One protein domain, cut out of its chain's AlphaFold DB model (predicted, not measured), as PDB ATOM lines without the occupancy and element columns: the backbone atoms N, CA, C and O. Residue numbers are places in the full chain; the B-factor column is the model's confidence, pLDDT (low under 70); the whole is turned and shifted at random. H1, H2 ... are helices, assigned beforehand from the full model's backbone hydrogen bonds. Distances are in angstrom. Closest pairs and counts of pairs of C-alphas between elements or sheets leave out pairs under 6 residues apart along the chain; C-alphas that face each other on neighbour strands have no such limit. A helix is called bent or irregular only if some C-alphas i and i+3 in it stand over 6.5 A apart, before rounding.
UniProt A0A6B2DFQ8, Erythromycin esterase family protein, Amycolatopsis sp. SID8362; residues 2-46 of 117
ATOM      1  N   ALA A   2     100.588 114.025 116.085       95.75
ATOM      2  CA  ALA A   2      99.950 115.284 116.517       95.75
ATOM      3  C   ALA A   2      98.430 115.205 116.770       95.75
ATOM      4  O   ALA A   2      97.980 115.624 117.830       95.75
ATOM      5  N   ARG A   3      97.652 114.618 115.844       96.06
ATOM      6  CA  ARG A   3      96.196 114.437 116.010       96.06
ATOM      7  C   ARG A   3      95.852 113.719 117.320       96.06
ATOM      8  O   ARG A   3      95.119 114.275 118.120       96.06
ATOM      9  N   ASN A   4      96.468 112.565 117.580       95.12
ATOM     10  CA  ASN A   4      96.227 111.799 118.806       95.12
ATOM     11  C   ASN A   4      96.532 112.619 120.069       95.12
ATOM     12  O   ASN A   4      95.791 112.527 121.040       95.12
ATOM     13  N   LEU A   5      97.602 113.424 120.066       95.00
ATOM     14  CA  LEU A   5      97.939 114.280 121.210       95.00
ATOM     15  C   LEU A   5      96.853 115.332 121.465       95.00
ATOM     16  O   LEU A   5      96.473 115.554 122.611       95.00
ATOM     17  N   LEU A   6      96.346 115.956 120.400       95.75
ATOM     18  CA  LEU A   6      95.289 116.966 120.479       95.75
ATOM     19  C   LEU A   6      93.959 116.355 120.923       95.75
ATOM     20  O   LEU A   6      93.277 116.943 121.755       95.75
ATOM     21  N   ASP A   7      93.622 115.172 120.414       97.06
ATOM     22  CA  ASP A   7      92.392 114.471 120.778       97.06
ATOM     23  C   ASP A   7      92.425 114.050 122.259       97.06
ATOM     24  O   ASP A   7      91.458 114.270 122.987       97.06
ATOM     25  N   ILE A   8      93.565 113.534 122.747       95.19
ATOM     26  CA  ILE A   8      93.770 113.225 124.175       95.19
ATOM     27  C   ILE A   8      93.668 114.493 125.028       95.19
ATOM     28  O   ILE A   8      92.999 114.480 126.062       95.19
ATOM     29  N   HIS A   9      94.313 115.585 124.606       94.88
ATOM     30  CA  HIS A   9      94.265 116.856 125.327       94.88
ATOM     31  C   HIS A   9      92.839 117.416 125.412       94.88
ATOM     32  O   HIS A   9      92.420 117.856 126.477       94.88
ATOM     33  N   ALA A  10      92.069 117.347 124.325       94.88
ATOM     34  CA  ALA A  10      90.681 117.801 124.300       94.88
ATOM     35  C   ALA A  10      89.752 116.935 125.172       94.88
ATOM     36  O   ALA A  10      88.784 117.449 125.730       94.88
ATOM     37  N   ALA A  11      90.041 115.637 125.298       96.00
ATOM     38  CA  ALA A  11      89.243 114.700 126.088       96.00
ATOM     39  C   ALA A  11      89.611 114.660 127.583       96.00
ATOM     40  O   ALA A  11      88.861 114.093 128.378       96.00
ATOM     41  N   THR A  12      90.749 115.239 127.982       91.81
ATOM     42  CA  THR A  12      91.264 115.156 129.357       91.81
ATOM     43  C   THR A  12      91.189 116.519 130.047       91.81
ATOM     44  O   THR A  12      91.850 117.457 129.603       91.81
ATOM     45  N   PRO A  13      90.453 116.665 131.164       87.56
ATOM     46  CA  PRO A  13      90.483 117.894 131.950       87.56
ATOM     47  C   PRO A  13      91.903 118.207 132.450       87.56
ATOM     48  O   PRO A  13      92.554 117.360 133.061       87.56
ATOM     49  N   GLY A  14      92.377 119.437 132.240       90.81
ATOM     50  CA  GLY A  14      93.665 119.909 132.760       90.81
ATOM     51  C   GLY A  14      94.818 119.863 131.752       90.81
ATOM     52  O   GLY A  14      94.647 120.161 130.572       90.81
ATOM     53  N   ARG A  15      96.035 119.591 132.245       93.25
ATOM     54  CA  ARG A  15      97.270 119.590 131.441       93.25
ATOM     55  C   ARG A  15      97.607 118.176 130.973       93.25
ATOM     56  O   ARG A  15      97.483 117.226 131.737       93.25
ATOM     57  N   THR A  16      98.108 118.058 129.745       95.25
ATOM     58  CA  THR A  16      98.570 116.792 129.160       95.25
ATOM     59  C   THR A  16     100.090 116.798 129.069       95.25
ATOM     60  O   THR A  16     100.665 117.703 128.469       95.25
ATOM     61  N   LEU A  17     100.742 115.788 129.647       95.75
ATOM     62  CA  LEU A  17     102.175 115.560 129.469       95.75
ATOM     63  C   LEU A  17     102.394 114.597 128.300       95.75
ATOM     64  O   LEU A  17     101.756 113.548 128.230       95.75
ATOM     65  N   VAL A  18     103.319 114.939 127.407       95.94
ATOM     66  CA  VAL A  18     103.720 114.083 126.286       95.94
ATOM     67  C   VAL A  18     105.181 113.704 126.467       95.94
ATOM     68  O   VAL A  18     106.037 114.579 126.552       95.94
ATOM     69  N   PHE A  19     105.464 112.403 126.502       95.69
ATOM     70  CA  PHE A  19     106.822 111.873 126.571       95.69
ATOM     71  C   PHE A  19     107.203 111.239 125.232       95.69
ATOM     72  O   PHE A  19     106.559 110.292 124.779       95.69
ATOM     73  N   ALA A  20     108.218 111.798 124.575       95.44
ATOM     74  CA  ALA A  20     108.721 111.338 123.286       95.44
ATOM     75  C   ALA A  20     110.135 111.878 123.030       95.44
ATOM     76  O   ALA A  20     110.631 112.721 123.771       95.44
ATOM     77  N   ASN A  21     110.765 111.417 121.949       94.19
ATOM     78  CA  ASN A  21     112.036 111.966 121.486       94.19
ATOM     79  C   ASN A  21     111.919 113.474 121.170       94.19
ATOM     80  O   ASN A  21     110.910 113.911 120.607       94.19
ATOM     81  N   ASN A  22     112.974 114.246 121.467       95.62
ATOM     82  CA  ASN A  22     113.041 115.697 121.240       95.62
ATOM     83  C   ASN A  22     112.620 116.102 119.817       95.62
ATOM     84  O   ASN A  22     111.842 117.042 119.643       95.62
ATOM     85  N   GLY A  23     113.060 115.359 118.794       93.94
ATOM     86  CA  GLY A  23     112.738 115.639 117.391       93.94
ATOM     87  C   GLY A  23     111.242 115.542 117.066       93.94
ATOM     88  O   GLY A  23     110.766 116.193 116.140       93.94
ATOM     89  N   HIS A  24     110.470 114.783 117.850       95.50
ATOM     90  CA  HIS A  24     109.017 114.718 117.696       95.50
ATOM     91  C   HIS A  24     108.288 115.895 118.344       95.50
ATOM     92  O   HIS A  24     107.158 116.159 117.935       95.50
ATOM     93  N   LEU A  25     108.881 116.556 119.344       96.19
ATOM     94  CA  LEU A  25     108.208 117.555 120.184       96.19
ATOM     95  C   LEU A  25     108.674 118.993 119.939       96.19
ATOM     96  O   LEU A  25     107.947 119.919 120.280       96.19
ATOM     97  N   ARG A  26     109.839 119.214 119.323       94.75
ATOM     98  CA  ARG A  26     110.280 120.573 118.978       94.75
ATOM     99  C   ARG A  26     109.247 121.301 118.102       94.75
ATOM    100  O   ARG A  26     108.577 120.692 117.263       94.75
ATOM    101  N   ARG A  27     109.131 122.619 118.294       95.56
ATOM    102  CA  ARG A  27     108.163 123.482 117.585       95.56
ATOM    103  C   ARG A  27     108.495 123.695 116.103       95.56
ATOM    104  O   ARG A  27     107.654 124.184 115.355       95.56
ATOM    105  N   THR A  28     109.708 123.358 115.679       89.31
ATOM    106  CA  THR A  28     110.236 123.590 114.330       89.31
ATOM    107  C   THR A  28     110.498 122.275 113.583       89.31
ATOM    108  O   THR A  28     110.640 121.200 114.170       89.31
ATOM    109  N   GLY A  29     110.561 122.338 112.251       86.81
ATOM    110  CA  GLY A  29     110.766 121.164 111.398       86.81
ATOM    111  C   GLY A  29     109.480 120.372 111.127       86.81
ATOM    112  O   GLY A  29     108.388 120.932 111.092       86.81
ATOM    113  N   SER A  30     109.609 119.065 110.885       85.31
ATOM    114  CA  SER A  30     108.526 118.196 110.383       85.31
ATOM    115  C   SER A  30     107.870 117.294 111.446       85.31
ATOM    116  O   SER A  30     107.101 116.393 111.107       85.31
ATOM    117  N   GLY A  31     108.166 117.514 112.732       90.31
ATOM    118  CA  GLY A  31     107.668 116.702 113.848       90.31
ATOM    119  C   GLY A  31     106.223 117.005 114.267       90.31
ATOM    120  O   GLY A  31     105.608 117.984 113.850       90.31
ATOM    121  N   ALA A  32     105.674 116.173 115.158       96.62
ATOM    122  CA  ALA A  32     104.333 116.383 115.712       96.62
ATOM    123  C   ALA A  32     104.222 117.692 116.508       96.62
ATOM    124  O   ALA A  32     103.186 118.353 116.452       96.62
ATOM    125  N   GLY A  33     105.296 118.066 117.203       96.81
ATOM    126  CA  GLY A  33     105.426 119.297 117.968       96.81
ATOM    127  C   GLY A  33     105.220 120.547 117.124       96.81
ATOM    128  O   GLY A  33     104.557 121.463 117.592       96.81
ATOM    129  N   ALA A  34     105.657 120.565 115.862       96.25
ATOM    130  CA  ALA A  34     105.436 121.705 114.969       96.25
ATOM    131  C   ALA A  34     103.940 121.945 114.689       96.25
ATOM    132  O   ALA A  34     103.457 123.074 114.758       96.25
ATOM    133  N   ILE A  35     103.173 120.875 114.457       97.19
ATOM    134  CA  ILE A  35     101.716 120.961 114.258       97.19
ATOM    135  C   ILE A  35     101.016 121.371 115.560       97.19
ATOM    136  O   ILE A  35     100.126 122.218 115.546       97.19
ATOM    137  N   VAL A  36     101.412 120.780 116.693       97.50
ATOM    138  CA  VAL A  36     100.828 121.109 118.004       97.50
ATOM    139  C   VAL A  36     101.121 122.565 118.377       97.50
ATOM    140  O   VAL A  36     100.212 123.269 118.810       97.50
ATOM    141  N   ALA A  37     102.344 123.044 118.142       96.56
ATOM    142  CA  ALA A  37     102.744 124.429 118.360       96.56
ATOM    143  C   ALA A  37     101.925 125.401 117.504       96.56
ATOM    144  O   ALA A  37     101.431 126.394 118.028       96.56
ATOM    145  N   ALA A  38     101.712 125.091 116.220       96.31
ATOM    146  CA  ALA A  38     100.905 125.922 115.326       96.31
ATOM    147  C   ALA A  38      99.434 126.047 115.772       96.31
ATOM    148  O   ALA A  38      98.798 127.063 115.507       96.31
ATOM    149  N   LEU A  39      98.887 125.032 116.451       96.69
ATOM    150  CA  LEU A  39      97.484 125.007 116.885       96.69
ATOM    151  C   LEU A  39      97.271 125.504 118.322       96.69
ATOM    152  O   LEU A  39      96.216 126.061 118.632       96.69
ATOM    153  N   LEU A  40      98.233 125.277 119.219       95.44
ATOM    154  CA  LEU A  40      98.109 125.617 120.639       95.44
ATOM    155  C   LEU A  40      98.899 126.868 121.045       95.44
ATOM    156  O   LEU A  40      98.582 127.440 122.091       95.44
ATOM    157  N   GLY A  41      99.872 127.308 120.243       94.81
ATOM    158  CA  GLY A  41     100.717 128.467 120.529       94.81
ATOM    159  C   GLY A  41     101.426 128.339 121.877       94.81
ATOM    160  O   GLY A  41     102.030 127.308 122.184       94.81
ATOM    161  N   ASP A  42     101.289 129.365 122.713       94.12
ATOM    162  CA  ASP A  42     101.895 129.437 124.052       94.12
ATOM    163  C   ASP A  42     101.290 128.443 125.058       94.12
ATOM    164  O   ASP A  42     101.813 128.255 126.154       94.12
ATOM    165  N   ARG A  43     100.186 127.767 124.703       94.50
ATOM    166  CA  ARG A  43      99.607 126.690 125.528       94.50
ATOM    167  C   ARG A  43     100.334 125.357 125.366       94.50
ATOM    168  O   ARG A  43     100.055 124.418 126.107       94.50
ATOM    169  N   TYR A  44     101.234 125.261 124.394       97.06
ATOM    170  CA  TYR A  44     102.175 124.162 124.263       97.06
ATOM    171  C   TYR A  44     103.513 124.613 124.835       97.06
ATOM    172  O   TYR A  44     103.941 125.712 124.514       97.06
ATOM    173  N   ALA A  45     104.151 123.792 125.667       97.38
ATOM    174  CA  ALA A  45     105.503 124.023 126.166       97.38
ATOM    175  C   ALA A  45     106.339 122.762 125.933       97.38
ATOM    176  O   ALA A  45     105.839 121.645 126.099       97.38
ATOM    177  N   VAL A  46     107.597 122.938 125.544       97.88
ATOM    178  CA  VAL A  46     108.514 121.870 125.153       97.88
ATOM    179  C   VAL A  46     109.742 121.905 126.046       97.88
ATOM    180  O   VAL A  46     110.469 122.895 126.093       97.88
TER     181      VAL A  46
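Overview. This is residues 2 to 46 of the 117 residues of the protein "Erythromycin esterase family protein" of Amycolatopsis sp. SID8362 (UniProt A0A6B2DFQ8). Two helices, H3 and H1, make a V: they meet near their first residues, at Ala 32 and Ala 2, and spread apart as they run on. The very short helix H2 sits at the corner by the start of H3, and the link of residues 12 to 21 folds back from the far end of H1 to reach it, while residues 44 to 46 fold back from the end of H3. The printed part has 45 residues with three named helices in the order H1, H2, H3 and no named strand, and the class is all helix. It is compact, with a radius of gyration of the C-alphas of 9.8 A, and only just elongated, spanning 29 by 19 by 16 A.

Along the chain. The longest helix, H3, holds residues 32 to 43 and measures 15.0 A from first to last C-alpha; it begins at C-alpha 32 (104.333, 116.383, 115.712) and ends at C-alpha 43 (99.607, 126.690, 125.528). H3 is irregular: C-alphas 39 and 42 are 9.5 A apart, where a regular helix has about 5 A, and its line is a rough one. H1 holds residues 2 to 11 and measures 14.4 A, beginning at C-alpha 2 (99.950, 115.284, 116.517). H2 is a helix of four residues, 22 to 25, and measures 5.3 A.

Arrangement. H3 touches H1 with its residues 32 to 36 alone, and their closest C-alphas, those of Ala 32 and Ala 2, are 4.6 A apart. The two helices run the same way at a steep tilt of 40 degrees. Their centres are 11.6 A apart. H3 touches H2 only at the corner by their link, with its residues 32 to 34 alone; the closest C-alphas, those of Gly 33 and Leu 25, are 4.0 A apart. H1 and H2 are apart. In H1 each O i to N i+4 pair is within hydrogen-bond range, in H3 6 of 8 are, and H2 is too short for such a pair.

Size, cuts and confidence. The two C-alphas farthest apart, those of Pro 13 and Gly 29, are 29.1 A from each other, and the first and last printed C-alphas, those of Ala 2 and Val 46, are 13.8 A apart. The printed part has no cut. The link from H1 to H2, 10 residues, and the link from H2 to H3, 6 residues, are both short. The mean pLDDT of the printed part is 94.7, and no printed residue is under 70.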